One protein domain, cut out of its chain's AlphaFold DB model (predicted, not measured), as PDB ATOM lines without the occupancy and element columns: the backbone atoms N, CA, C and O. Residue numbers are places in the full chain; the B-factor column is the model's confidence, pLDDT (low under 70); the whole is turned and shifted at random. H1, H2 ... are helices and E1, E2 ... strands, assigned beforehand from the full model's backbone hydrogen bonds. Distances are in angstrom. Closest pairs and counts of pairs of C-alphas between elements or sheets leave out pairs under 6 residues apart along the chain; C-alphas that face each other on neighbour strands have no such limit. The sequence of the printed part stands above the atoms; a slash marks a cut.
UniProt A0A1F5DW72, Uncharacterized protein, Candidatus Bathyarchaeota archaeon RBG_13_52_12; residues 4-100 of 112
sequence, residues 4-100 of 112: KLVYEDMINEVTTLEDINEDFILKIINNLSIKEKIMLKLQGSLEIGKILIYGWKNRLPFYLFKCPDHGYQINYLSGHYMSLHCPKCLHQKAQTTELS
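Overview. This is residues 4 to 100 of the 112 residues of an uncharacterized protein of Candidatus Bathyarchaeota archaeon RBG_13_52_12 (UniProt A0A1F5DW72). A small antiparallel sheet of three strands, E1, E2 and E3, has two short helices, H2 and H3, packed over one face, with H1 along its E1 edge on the same face as H3. The fourth helix, H4, sticks out from this body as an arm, standing free over residues 90 to 100, of which 90 to 98 belong to H4. The printed part has 97 residues, with four named helices and three named strands along the chain as H1 H2 H3 E1 E2 E3 H4, and the class is mixed, helices and strands. The whole is compact, with a radius of gyration of the C-alphas of 14.0 A, and spans 46 by 32 by 27 A, the arm included.

Along the chain. Start in the sheet: E1 is residues 45 to 51, 16.5 A long, E2 residues 60 to 67, 20.3 A, and E3 residues 71 to 76, 16.3 A. Find C-alpha 45 at (24.691, -14.742, 171.408), where E1 begins. Before it come H1, residues 4 to 11, 10.6 A long and beginning at C-alpha 4 (14.161, -8.803, 163.197), H2, residues 22 to 30, 12.2 A, and H3, residues 34 to 43, 14.3 A. H4, residues 87 to 98, runs 17.1 A to C-alpha 98 at (35.339, -2.059, 197.480).

Arrangement. Look first at the meander E1 E2 E3, each strand the antiparallel neighbour of the one before; both pairs are hairpins. Between E1 and E2, N 46 and O 64 are 2.8 A apart, within hydrogen-bond range; between E2 and E3, N 65 and O 73 are 2.9 A apart, also within range. E2 bends by 52 degrees at residue 64. H2 and H3 on one face of the sheet give two layers, helices over strands. H3 stands up from the sheet over E1, its line rising 57 degrees out of a local plane fitted to just 6 C-alphas, and its closest C-alphas to E1 are those of Leu 40 and Leu 46, 5.7 A. H2 comes closest to E3 at the C-alphas of Ile 25 and Gln 73, 6.9 A. H1 is on the sheet but over none of its strands; its closest C-alphas to E1 are those of Tyr 7 and Ile 48, 5.9 A. H1 and H2 are close but not clearly touching, at a shallow tilt of 13 degrees, opposite ways, with the C-alphas of Tyr 7 and Ile 28 closest at 7.0 A. H4 only grazes the sheet with residues 87 to 89, and is apart from H1, H2 and H3. In H1, H2, H3 and H4 every O i to N i+4 pair is within hydrogen-bond range.

Size, cuts and confidence. The two C-alphas farthest apart, those of Leu 5 and Ser 100, are 46.6 A apart. Without the free stretch, the body spans 35 by 29 by 19 A. The printed part has no cut and no long link. The mean pLDDT of the printed part is 90.0; look for values under 70 at residues 4 to 5 and 97 to 100.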
ATOM      1  N   LYS A   4      13.416 -10.058 163.122       68.25
ATOM      2  CA  LYS A   4      14.161  -8.803 163.197       68.25
ATOM      3  C   LYS A   4      13.252  -7.574 163.351       68.25
ATOM      4  O   LYS A   4      13.568  -6.708 164.151       68.25
ATOM      5  N   LEU A   5      12.112  -7.539 162.653       64.19
ATOM      6  CA  LEU A   5      11.153  -6.431 162.759       64.19
ATOM      7  C   LEU A   5      10.462  -6.387 164.134       64.19
ATOM      8  O   LEU A   5      10.215  -5.312 164.658       64.19
ATOM      9  N   VAL A   6      10.220  -7.550 164.751       78.81
ATOM     10  CA  VAL A   6       9.590  -7.639 166.081       78.81
ATOM     11  C   VAL A   6      10.510  -7.062 167.153       78.81
ATOM     12  O   VAL A   6      10.056  -6.330 168.028       78.81
ATOM     13  N   TYR A   7      11.808  -7.364 167.087       85.00
ATOM     14  CA  TYR A   7      12.760  -6.812 168.048       85.00
ATOM     15  C   TYR A   7      12.997  -5.327 167.816       85.00
ATOM     16  O   TYR A   7      13.061  -4.598 168.797       85.00
ATOM     17  N   GLU A   8      13.080  -4.885 166.555       81.06
ATOM     18  CA  GLU A   8      13.250  -3.472 166.193       81.06
ATOM     19  C   GLU A   8      12.169  -2.581 166.817       81.06
ATOM     20  O   GLU A   8      12.504  -1.556 167.409       81.06
ATOM     21  N   ASP A   9      10.902  -2.999 166.782       85.94
ATOM     22  CA  ASP A   9       9.813  -2.261 167.433       85.94
ATOM     23  C   ASP A   9       9.995  -2.200 168.956       85.94
ATOM     24  O   ASP A   9       9.859  -1.137 169.559       85.94
ATOM     25  N   MET A  10      10.379  -3.317 169.578       88.00
ATOM     26  CA  MET A  10      10.598  -3.384 171.025       88.00
ATOM     27  C   MET A  10      11.786  -2.536 171.490       88.00
ATOM     28  O   MET A  10      11.715  -1.903 172.538       88.00
ATOM     29  N   ILE A  11      12.889  -2.518 170.739       90.00
ATOM     30  CA  ILE A  11      14.087  -1.762 171.130       90.00
ATOM     31  C   ILE A  11      13.936  -0.255 170.923       90.00
ATOM     32  O   ILE A  11      14.703   0.507 171.504       90.00
ATOM     33  N   ASN A  12      12.979   0.190 170.106       87.81
ATOM     34  CA  ASN A  12      12.715   1.618 169.926       87.81
ATOM     35  C   ASN A  12      12.109   2.260 171.186       87.81
ATOM     36  O   ASN A  12      12.166   3.479 171.323       87.81
ATOM     37  N   GLU A  13      11.575   1.452 172.107       88.31
ATOM     38  CA  GLU A  13      11.095   1.890 173.425       88.31
ATOM     39  C   GLU A  13      12.241   2.057 174.444       88.31
ATOM     40  O   GLU A  13      12.049   2.676 175.485       88.31
ATOM     41  N   VAL A  14      13.439   1.533 174.152       92.62
ATOM     42  CA  VAL A  14      14.596   1.563 175.058       92.62
ATOM     43  C   VAL A  14      15.371   2.863 174.866       92.62
ATOM     44  O   VAL A  14      15.949   3.112 173.805       92.62
ATOM     45  N   THR A  15      15.423   3.676 175.918       92.06
ATOM     46  CA  THR A  15      16.115   4.979 175.919       92.06
ATOM     47  C   THR A  15      17.269   5.028 176.913       92.06
ATOM     48  O   THR A  15      18.202   5.815 176.744       92.06
ATOM     49  N   THR A  16      17.242   4.168 177.926       94.44
ATOM     50  CA  THR A  16      18.234   4.051 178.996       94.44
ATOM     51  C   THR A  16      18.661   2.591 179.170       94.44
ATOM     52  O   THR A  16      18.051   1.685 178.600       94.44
ATOM     53  N   LEU A  17      19.750   2.335 179.901       91.19
ATOM     54  CA  LEU A  17      20.177   0.949 180.156       91.19
ATOM     55  C   LEU A  17      19.262   0.268 181.180       91.19
ATOM     56  O   LEU A  17      19.112  -0.949 181.155       91.19
ATOM     57  N   GLU A  18      18.632   1.055 182.046       91.44
ATOM     58  CA  GLU A  18      17.674   0.632 183.061       91.44
ATOM     59  C   GLU A  18      16.381   0.078 182.443       91.44
ATOM     60  O   GLU A  18      15.763  -0.826 183.010       91.44
ATOM     61  N   ASP A  19      16.016   0.553 181.247       93.00
ATOM     62  CA  ASP A  19      14.899   0.011 180.463       93.00
ATOM     63  C   ASP A  19      15.151  -1.458 180.049       93.00
ATOM     64  O   ASP A  19      14.213  -2.217 179.798       93.00
ATOM     65  N   ILE A  20      16.418  -1.897 180.013       93.44
ATOM     66  CA  ILE A  20      16.823  -3.279 179.715       93.44
ATOM     67  C   ILE A  20      16.786  -4.115 181.004       93.44
ATOM     68  O   ILE A  20      17.806  -4.542 181.549       93.44
ATOM     69  N   ASN A  21      15.575  -4.353 181.494       94.06
ATOM     70  CA  ASN A  21      15.311  -5.123 182.707       94.06
ATOM     71  C   ASN A  21      14.881  -6.576 182.409       94.06
ATOM     72  O   ASN A  21      14.863  -7.032 181.264       94.06
ATOM     73  N   GLU A  22      14.551  -7.333 183.458       93.62
ATOM     74  CA  GLU A  22      14.145  -8.740 183.332       93.62
ATOM     75  C   GLU A  22      12.858  -8.914 182.519       93.62
ATOM     76  O   GLU A  22      12.788  -9.824 181.692       93.62
ATOM     77  N   ASP A  23      11.881  -8.018 182.677       95.00
ATOM     78  CA  ASP A  23      10.625  -8.059 181.923       95.00
ATOM     79  C   ASP A  23      10.871  -7.857 180.425       95.00
ATOM     80  O   ASP A  23      10.334  -8.592 179.587       95.00
ATOM     81  N   PHE A  24      11.746  -6.912 180.074       94.69
ATOM     82  CA  PHE A  24      12.161  -6.687 178.694       94.69
ATOM     83  C   PHE A  24      12.872  -7.918 178.112       94.69
ATOM     84  O   PHE A  24      12.539  -8.378 177.013       94.69
ATOM     85  N   ILE A  25      13.803  -8.508 178.869       94.94
ATOM     86  CA  ILE A  25      14.509  -9.737 178.477       94.94
ATOM     87  C   ILE A  25      13.513 -10.884 178.239       94.94
ATOM     88  O   ILE A  25      13.599 -11.576 177.220       94.94
ATOM     89  N   LEU A  26      12.534 -11.071 179.128       94.88
ATOM     90  CA  LEU A  26      11.490 -12.089 178.982       94.88
ATOM     91  C   LEU A  26      10.627 -11.851 177.738       94.88
ATOM     92  O   LEU A  26      10.351 -12.801 176.997       94.88
ATOM     93  N   LYS A  27      10.255 -10.596 177.460       94.50
ATOM     94  CA  LYS A  27       9.504 -10.221 176.250       94.50
ATOM     95  C   LYS A  27      10.276 -10.623 174.988       94.50
ATOM     96  O   LYS A  27       9.680 -11.203 174.079       94.50
ATOM     97  N   ILE A  28      11.594 -10.405 174.945       94.31
ATOM     98  CA  ILE A  28      12.444 -10.837 173.820       94.31
ATOM     99  C   ILE A  28      12.466 -12.368 173.709       94.31
ATOM    100  O   ILE A  28      12.203 -12.910 172.635       94.31
ATOM    101  N   ILE A  29      12.726 -13.080 174.813       94.06
ATOM    102  CA  ILE A  29      12.836 -14.552 174.834       94.06
ATOM    103  C   ILE A  29      11.552 -15.226 174.345       94.06
ATOM    104  O   ILE A  29      11.609 -16.195 173.575       94.06
ATOM    105  N   ASN A  30      10.398 -14.709 174.766       94.00
ATOM    106  CA  ASN A  30       9.089 -15.233 174.379       94.00
ATOM    107  C   ASN A  30       8.808 -15.059 172.881       94.00
ATOM    108  O   ASN A  30       8.080 -15.864 172.303       94.00
ATOM    109  N   ASN A  31       9.446 -14.076 172.239       93.38
ATOM    110  CA  ASN A  31       9.346 -13.816 170.804       93.38
ATOM    111  C   ASN A  31      10.480 -14.460 169.980       93.38
ATOM    112  O   ASN A  31      10.555 -14.255 168.768       93.38
ATOM    113  N   LEU A  32      11.370 -15.256 170.587       92.69
ATOM    114  CA  LEU A  32      12.391 -15.996 169.838       92.69
ATOM    115  C   LEU A  32      11.769 -17.131 169.021       92.69
ATOM    116  O   LEU A  32      11.109 -18.030 169.559       92.69
ATOM    117  N   SER A  33      12.085 -17.164 167.730       93.06
ATOM    118  CA  SER A  33      11.800 -18.316 166.877       93.06
ATOM    119  C   SER A  33      12.651 -19.521 167.283       93.06
ATOM    120  O   SER A  33      13.710 -19.408 167.904       93.06
ATOM    121  N   ILE A  34      12.224 -20.715 166.869       93.69
ATOM    122  CA  ILE A  34      12.983 -21.955 167.090       93.69
ATOM    123  C   ILE A  34      14.396 -21.846 166.491       93.69
ATOM    124  O   ILE A  34      15.365 -22.265 167.122       93.69
ATOM    125  N   LYS A  35      14.532 -21.228 165.309       92.88
ATOM    126  CA  LYS A  35      15.828 -21.014 164.652       92.88
ATOM    127  C   LYS A  35      16.744 -20.120 165.485       92.88
ATOM    128  O   LYS A  35      17.911 -20.450 165.654       92.88
ATOM    129  N   GLU A  36      16.225 -19.022 166.026       93.25
ATOM    130  CA  GLU A  36      16.993 -18.113 166.886       93.25
ATOM    131  C   GLU A  36      17.397 -18.784 168.196       93.25
ATOM    132  O   GLU A  36      18.544 -18.656 168.609       93.25
ATOM    133  N   LYS A  37      16.512 -19.585 168.801       93.81
ATOM    134  CA  LYS A  37      16.851 -20.392 169.985       93.81
ATOM    135  C   LYS A  37      17.987 -21.377 169.699       93.81
ATOM    136  O   LYS A  37      18.845 -21.576 170.555       93.81
ATOM    137  N   ILE A  38      18.006 -21.994 168.515       93.44
ATOM    138  CA  ILE A  38      19.101 -22.880 168.092       93.44
ATOM    139  C   ILE A  38      20.382 -22.074 167.853       93.44
ATOM    140  O   ILE A  38      21.428 -22.445 168.379       93.44
ATOM    141  N   MET A  39      20.310 -20.956 167.123       92.38
ATOM    142  CA  MET A  39      21.470 -20.088 166.881       92.38
ATOM    143  C   MET A  39      22.081 -19.580 168.184       92.38
ATOM    144  O   MET A  39      23.292 -19.658 168.353       92.38
ATOM    145  N   LEU A  40      21.253 -19.170 169.141       93.62
ATOM    146  CA  LEU A  40      21.691 -18.717 170.456       93.62
ATOM    147  C   LEU A  40      22.445 -19.816 171.222       93.62
ATOM    148  O   LEU A  40      23.420 -19.523 171.906       93.62
ATOM    149  N   LYS A  41      22.046 -21.088 171.074       93.12
ATOM    150  CA  LYS A  41      22.775 -22.227 171.660       93.12
ATOM    151  C   LYS A  41      24.110 -22.511 170.969       93.12
ATOM    152  O   LYS A  41      25.030 -22.958 171.641       93.12
ATOM    153  N   LEU A  42      24.204 -22.298 169.655       93.81
ATOM    154  CA  LEU A  42      25.408 -22.603 168.872       93.81
ATOM    155  C   LEU A  42      26.445 -21.473 168.908       93.81
ATOM    156  O   LEU A  42      27.634 -21.740 169.014       93.81
ATOM    157  N   GLN A  43      25.996 -20.222 168.806       93.00
ATOM    158  CA  GLN A  43      26.850 -19.032 168.741       93.00
ATOM    159  C   GLN A  43      27.046 -18.367 170.108       93.00
ATOM    160  O   GLN A  43      27.925 -17.528 170.261       93.00
ATOM    161  N   GLY A  44      26.214 -18.703 171.098       93.31
ATOM    162  CA  GLY A  44      26.248 -18.122 172.443       93.31
ATOM    163  C   GLY A  44      25.563 -16.757 172.565       93.31
ATOM    164  O   GLY A  44      25.178 -16.373 173.670       93.31
ATOM    165  N   SER A  45      25.347 -16.052 171.450       95.25
ATOM    166  CA  SER A  45      24.691 -14.742 171.408       95.25
ATOM    167  C   SER A  45      23.834 -14.549 170.156       95.25
ATOM    168  O   SER A  45      24.085 -15.179 169.130       95.25
ATOM    169  N   LEU A  46      22.865 -13.637 170.223       94.50
ATOM    170  CA  LEU A  46      21.995 -13.233 169.117       94.50
ATOM    171  C   LEU A  46      21.853 -11.706 169.107       94.50
ATOM    172  O   LEU A  46      21.449 -11.134 170.115       94.50
ATOM    173  N   GLU A  47      22.147 -11.051 167.982       93.75
ATOM    174  CA  GLU A  47      21.890  -9.611 167.825       93.75
ATOM    175  C   GLU A  47      20.381  -9.352 167.771       93.75
ATOM    176  O   GLU A  47      19.687  -9.912 166.920       93.75
ATOM    177  N   ILE A  48      19.883  -8.500 168.666       93.44
ATOM    178  CA  ILE A  48      18.457  -8.145 168.748       93.44
ATOM    179  C   ILE A  48      18.152  -6.785 168.110       93.44
ATOM    180  O   ILE A  48      16.997  -6.477 167.844       93.44
ATOM    181  N   GLY A  49      19.179  -5.985 167.820       92.81
ATOM    182  CA  GLY A  49      19.062  -4.743 167.061       92.81
ATOM    183  C   GLY A  49      19.947  -3.627 167.608       92.81
ATOM    184  O   GLY A  49      20.837  -3.867 168.423       92.81
ATOM    185  N   LYS A  50      19.728  -2.399 167.121       93.81
ATOM    186  CA  LYS A  50      20.578  -1.238 167.423       93.81
ATOM    187  C   LYS A  50      19.849  -0.168 168.234       93.81
ATOM    188  O   LYS A  50      18.942   0.486 167.716       93.81
ATOM    189  N   ILE A  51      20.318   0.068 169.457       93.81
ATOM    190  CA  ILE A  51      19.689   0.955 170.448       93.81
ATOM    191  C   ILE A  51      20.462   2.274 170.542       93.81
ATOM    192  O   ILE A  51      21.695   2.264 170.540       93.81
ATOM    193  N   LEU A  52      19.747   3.405 170.617       93.94
ATOM    194  CA  LEU A  52      20.322   4.712 170.956       93.94
ATOM    195  C   LEU A  52      20.004   5.027 172.418       93.94
ATOM    196  O   LEU A  52      18.893   5.441 172.727       93.94
ATOM    197  N   ILE A  53      20.987   4.859 173.296       93.81
ATOM    198  CA  ILE A  53      20.853   5.250 174.699       93.81
ATOM    199  C   ILE A  53      21.045   6.764 174.834       93.81
ATOM    200  O   ILE A  53      21.879   7.363 174.147       93.81
ATOM    201  N   TYR A  54      20.282   7.391 175.726       93.06
ATOM    202  CA  TYR A  54      20.402   8.811 176.028       93.06
ATOM    203  C   TYR A  54      21.838   9.169 176.441       93.06
ATOM    204  O   TYR A  54      22.471   8.498 177.252       93.06
ATOM    205  N   GLY A  55      22.372  10.238 175.846       93.31
ATOM    206  CA  GLY A  55      23.756  10.672 176.056       93.31
ATOM    207  C   GLY A  55      24.799   9.942 175.199       93.31
ATOM    208  O   GLY A  55      25.962  10.350 175.194       93.31
ATOM    209  N   TRP A  56      24.426   8.912 174.432       92.25
ATOM    210  CA  TRP A  56      25.343   8.268 173.488       92.25
ATOM    211  C   TRP A  56      25.322   8.951 172.123       92.25
ATOM    212  O   TRP A  56      24.297   9.427 171.646       92.25
ATOM    213  N   LYS A  57      26.482   8.964 171.455       91.50
ATOM    214  CA  LYS A  57      26.629   9.591 170.132       91.50
ATOM    215  C   LYS A  57      26.009   8.770 169.001       91.50
ATOM    216  O   LYS A  57      25.610   9.340 167.995       91.50
ATOM    217  N   ASN A  58      25.981   7.444 169.136       92.06
ATOM    218  CA  ASN A  58      25.602   6.520 168.071       92.06
ATOM    219  C   ASN A  58      24.730   5.384 168.607       92.06
ATOM    220  O   ASN A  58      24.838   5.006 169.774       92.06
ATOM    221  N   ARG A  59      23.929   4.791 167.714       93.50
ATOM    222  CA  ARG A  59      23.227   3.531 167.977       93.50
ATOM    223  C   ARG A  59      24.227   2.378 168.054       93.50
ATOM    224  O   ARG A  59      24.988   2.182 167.104       93.50
ATOM    225  N   LEU A  60      24.193   1.595 169.130       93.81
ATOM    226  CA  LEU A  60      25.043   0.409 169.288       93.81
ATOM    227  C   LEU A  60      24.235  -0.879 169.116       93.81
ATOM    228  O   LEU A  60      23.064  -0.907 169.496       93.81
ATOM    229  N   PRO A  61      24.829  -1.941 168.544       94.44
ATOM    230  CA  PRO A  61      24.191  -3.247 168.475       94.44
ATOM    231  C   PRO A  61      24.138  -3.891 169.864       94.44
ATOM    232  O   PRO A  61      25.145  -3.958 170.573       94.44
ATOM    233  N   PHE A  62      22.960  -4.383 170.231       95.56
ATOM    234  CA  PHE A  62      22.718  -5.134 171.455       95.56
ATOM    235  C   PHE A  62      22.484  -6.606 171.141       95.56
ATOM    236  O   PHE A  62      21.873  -6.969 170.131       95.56
ATOM    237  N   TYR A  63      22.959  -7.450 172.048       96.00
ATOM    238  CA  TYR A  63      22.959  -8.894 171.911       96.00
ATOM    239  C   TYR A  63      22.295  -9.534 173.121       96.00
ATOM    240  O   TYR A  63      22.633  -9.222 174.262       96.00
ATOM    241  N   LEU A  64      21.391 -10.473 172.860       96.56
ATOM    242  CA  LEU A  64      20.914 -11.434 173.843       96.56
ATOM    243  C   LEU A  64      21.940 -12.565 173.957       96.56
ATOM    244  O   LEU A  64      22.331 -13.141 172.945       96.56
ATOM    245  N   PHE A  65      22.350 -12.922 175.168       96.56
ATOM    246  CA  PHE A  65      23.260 -14.042 175.427       96.56
ATOM    247  C   PHE A  65      22.937 -14.704 176.768       96.56
ATOM    248  O   PHE A  65      22.204 -14.146 177.587       96.56
ATOM    249  N   LYS A  66      23.456 -15.914 177.000       96.00
ATOM    250  CA  LYS A  66      23.247 -16.640 178.260       96.00
ATOM    251  C   LYS A  66      24.479 -16.534 179.160       96.00
ATOM    252  O   LYS A  66      25.521 -17.103 178.854       96.00
ATOM    253  N   CYS A  67      24.334 -15.852 180.291       95.19
ATOM    254  CA  CYS A  67      25.255 -15.917 181.418       95.19
ATOM    255  C   CYS A  67      25.088 -17.266 182.152       95.19
ATOM    256  O   CYS A  67      23.945 -17.665 182.414       95.19
ATOM    257  N   PRO A  68      26.180 -17.968 182.506       93.62
ATOM    258  CA  PRO A  68      26.110 -19.191 183.307       93.62
ATOM    259  C   PRO A  68      25.438 -18.984 184.670       93.62
ATOM    260  O   PRO A  68      24.645 -19.827 185.080       93.62
ATOM    261  N   ASP A  69      25.698 -17.843 185.314       96.12
ATOM    262  CA  ASP A  69      25.279 -17.577 186.696       96.12
ATOM    263  C   ASP A  69      23.936 -16.837 186.784       96.12
ATOM    264  O   ASP A  69      23.182 -17.003 187.739       96.12
ATOM    265  N   HIS A  70      23.615 -16.018 185.775       95.19
ATOM    266  CA  HIS A  70      22.463 -15.104 185.817       95.19
ATOM    267  C   HIS A  70      21.452 -15.308 184.685       95.19
ATOM    268  O   HIS A  70      20.574 -14.469 184.477       95.19
ATOM    269  N   GLY A  71      21.564 -16.398 183.925       94.88
ATOM    270  CA  GLY A  71      20.634 -16.707 182.841       94.88
ATOM    271  C   GLY A  71      20.760 -15.748 181.655       94.88
ATOM    272  O   GLY A  71      21.856 -15.320 181.305       94.88
ATOM    273  N   TYR A  72      19.653 -15.441 180.981       96.50
ATOM    274  CA  TYR A  72      19.689 -14.578 179.798       96.50
ATOM    275  C   TYR A  72      19.901 -13.113 180.155       96.50
ATOM    276  O   TYR A  72      19.296 -12.601 181.090       96.50
ATOM    277  N   GLN A  73      20.759 -12.455 179.385       96.81
ATOM    278  CA  GLN A  73      21.158 -11.068 179.568       96.81
ATOM    279  C   GLN A  73      21.193 -10.375 178.208       96.81
ATOM    280  O   GLN A  73      21.454 -11.017 177.187       96.81
ATOM    281  N   ILE A  74      20.945  -9.069 178.200       96.00
ATOM    282  CA  ILE A  74      21.064  -8.223 177.014       96.00
ATOM    283  C   ILE A  74      22.147  -7.187 177.284       96.00
ATOM    284  O   ILE A  74      22.109  -6.501 178.302       96.00
ATOM    285  N   ASN A  75      23.128  -7.089 176.391       95.62
ATOM    286  CA  ASN A  75      24.143  -6.044 176.471       95.62
ATOM    287  C   ASN A  75      24.760  -5.763 175.096       95.62
ATOM    288  O   ASN A  75      24.611  -6.551 174.160       95.62
ATOM    289  N   TYR A  76      25.467  -4.647 174.979       94.88
ATOM    290  CA  TYR A  76      26.287  -4.321 173.819       94.88
ATOM    291  C   TYR A  76      27.727  -4.811 174.023       94.88
ATOM    292  O   TYR A  76      28.183  -5.035 175.150       94.88
ATOM    293  N   LEU A  77      28.454  -4.992 172.919       93.75
ATOM    294  CA  LEU A  77      29.883  -5.300 172.973       93.75
ATOM    295  C   LEU A  77      30.632  -4.098 173.542       93.75
ATOM    296  O   LEU A  77      30.502  -2.983 173.039       93.75
ATOM    297  N   SER A  78      31.419  -4.329 174.586       88.50
ATOM    298  CA  SER A  78      32.136  -3.268 175.291       88.50
ATOM    299  C   SER A  78      33.579  -3.672 175.600       88.50
ATOM    300  O   SER A  78      33.967  -4.838 175.492       88.50
ATOM    301  N   GLY A  79      34.395  -2.674 175.949       84.56
ATOM    302  CA  GLY A  79      35.812  -2.849 176.267       84.56
ATOM    303  C   GLY A  79      36.722  -3.028 175.046       84.56
ATOM    304  O   GLY A  79      36.278  -3.101 173.903       84.56
ATOM    305  N   HIS A  80      38.029  -3.108 175.308       81.44
ATOM    306  CA  HIS A  80      39.069  -3.207 174.275       81.44
ATOM    307  C   HIS A  80      38.912  -4.444 173.373       81.44
ATOM    308  O   HIS A  80      39.222  -4.399 172.187       81.44
ATOM    309  N   TYR A  81      38.405  -5.547 173.929       87.38
ATOM    310  CA  TYR A  81      38.246  -6.818 173.220       87.38
ATOM    311  C   TYR A  81      36.843  -7.040 172.645       87.38
ATOM    312  O   TYR A  81      36.557  -8.151 172.211       87.38
ATOM    313  N   MET A  82      35.966  -6.026 172.655       89.31
ATOM    314  CA  MET A  82      34.592  -6.132 172.144       89.31
ATOM    315  C   MET A  82      33.871  -7.372 172.688       89.31
ATOM    316  O   MET A  82      33.454  -8.252 171.941       89.31
ATOM    317  N   SER A  83      33.784  -7.472 174.013       91.56
ATOM    318  CA  SER A  83      33.237  -8.645 174.698       91.56
ATOM    319  C   SER A  83      31.848  -8.366 175.268       91.56
ATOM    320  O   SER A  83      31.525  -7.237 175.644       91.56
ATOM    321  N   LEU A  84      31.017  -9.411 175.337       93.81
ATOM    322  CA  LEU A  84      29.750  -9.367 176.064       93.81
ATOM    323  C   LEU A  84      30.009  -9.629 177.542       93.81
ATOM    324  O   LEU A  84      30.571 -10.657 177.920       93.81
ATOM    325  N   HIS A  85      29.556  -8.706 178.381       94.00
ATOM    326  CA  HIS A  85      29.657  -8.830 179.827       94.00
ATOM    327  C   HIS A  85      28.270  -8.855 180.453       94.00
ATOM    328  O   HIS A  85      27.412  -8.038 180.121       94.00
ATOM    329  N   CYS A  86      28.055  -9.790 181.381       94.25
ATOM    330  CA  CYS A  86      26.846  -9.807 182.191       94.25
ATOM    331  C   CYS A  86      26.869  -8.614 183.166       94.25
ATOM    332  O   CYS A  86      27.788  -8.545 183.991       94.25
ATOM    333  N   PRO A  87      25.874  -7.705 183.123       91.94
ATOM    334  CA  PRO A  87      25.821  -6.550 184.023       91.94
ATOM    335  C   PRO A  87      25.814  -6.955 185.502       91.94
ATOM    336  O   PRO A  87      26.484  -6.334 186.322       91.94
ATOM    337  N   LYS A  88      25.131  -8.060 185.834       92.50
ATOM    338  CA  LYS A  88      25.070  -8.604 187.197       92.50
ATOM    339  C   LYS A  88      26.430  -9.125 187.677       92.50
ATOM    340  O   LYS A  88      26.847  -8.776 188.777       92.50
ATOM    341  N   CYS A  89      27.169  -9.871 186.847       94.06
ATOM    342  CA  CYS A  89      28.546 -10.270 187.173       94.06
ATOM    343  C   CYS A  89      29.461  -9.054 187.381       94.06
ATOM    344  O   CYS A  89      30.309  -9.071 188.271       94.06
ATOM    345  N   LEU A  90      29.331  -8.014 186.547       90.50
ATOM    346  CA  LEU A  90      30.134  -6.795 186.684       90.50
ATOM    347  C   LEU A  90      29.841  -6.083 188.007       90.50
ATOM    348  O   LEU A  90      30.774  -5.701 188.710       90.50
ATOM    349  N   HIS A  91      28.565  -5.975 188.374       89.69
ATOM    350  CA  HIS A  91      28.149  -5.373 189.636       89.69
ATOM    351  C   HIS A  91      28.705  -6.130 190.853       89.69
ATOM    352  O   HIS A  91      29.289  -5.518 191.743       89.69
ATOM    353  N   GLN A  92      28.626  -7.466 190.852       91.38
ATOM    354  CA  GLN A  92      29.191  -8.305 191.920       91.38
ATOM    355  C   GLN A  92      30.712  -8.119 192.071       91.38
ATOM    356  O   GLN A  92      31.233  -8.030 193.185       91.38
ATOM    357  N   LYS A  93      31.440  -8.022 190.950       88.75
ATOM    358  CA  LYS A  93      32.894  -7.788 190.961       88.75
ATOM    359  C   LYS A  93      33.256  -6.408 191.510       88.75
ATOM    360  O   LYS A  93      34.226  -6.297 192.259       88.75
ATOM    361  N   ALA A  94      32.482  -5.379 191.165       83.62
ATOM    362  CA  ALA A  94      32.692  -4.027 191.677       83.62
ATOM    363  C   ALA A  94      32.549  -3.982 193.208       83.62
ATOM    364  O   ALA A  94      33.464  -3.531 193.889       83.62
ATOM    365  N   GLN A  95      31.481  -4.576 193.751       77.81
ATOM    366  CA  GLN A  95      31.238  -4.642 195.201       77.81
ATOM    367  C   GLN A  95      32.326  -5.412 195.961       77.81
ATOM    368  O   GLN A  95      32.719  -5.033 197.061       77.81
ATOM    369  N   THR A  96      32.855  -6.485 195.366       72.00
ATOM    370  CA  THR A  96      33.939  -7.269 195.986       72.00
ATOM    371  C   THR A  96      35.245  -6.470 196.064       72.00
ATOM    372  O   THR A  96      36.038  -6.660 196.981       72.00
ATOM    373  N   THR A  97      35.471  -5.559 195.114       60.34
ATOM    374  CA  THR A  97      36.690  -4.739 195.064       60.34
ATOM    375  C   THR A  97      36.672  -3.644 196.134       60.34
ATOM    376  O   THR A  97      37.704  -3.365 196.738       60.34
ATOM    377  N   GLU A  98      35.502  -3.073 196.427       56.91
ATOM    378  CA  GLU A  98      35.339  -2.059 197.480       56.91
ATOM    379  C   GLU A  98      35.528  -2.637 198.892       56.91
ATOM    380  O   GLU A  98      36.062  -1.956 199.763       56.91
ATOM    381  N   LEU A  99      35.208  -3.919 199.105       53.22
ATOM    382  CA  LEU A  99      35.399  -4.596 200.395       53.22
ATOM    383  C   LEU A  99      36.874  -4.925 200.716       53.22
ATOM    384  O   LEU A  99      37.196  -5.280 201.844       53.22
ATOM    385  N   SER A 100      37.784  -4.811 199.742       52.66
ATOM    386  CA  SER A 100      39.217  -5.104 199.921       52.66
ATOM    387  C   SER A 100      40.074  -3.858 200.195       52.66
ATOM    388  O   SER A 100      41.300  -3.970 200.254       52.66
TER     389      SER A 100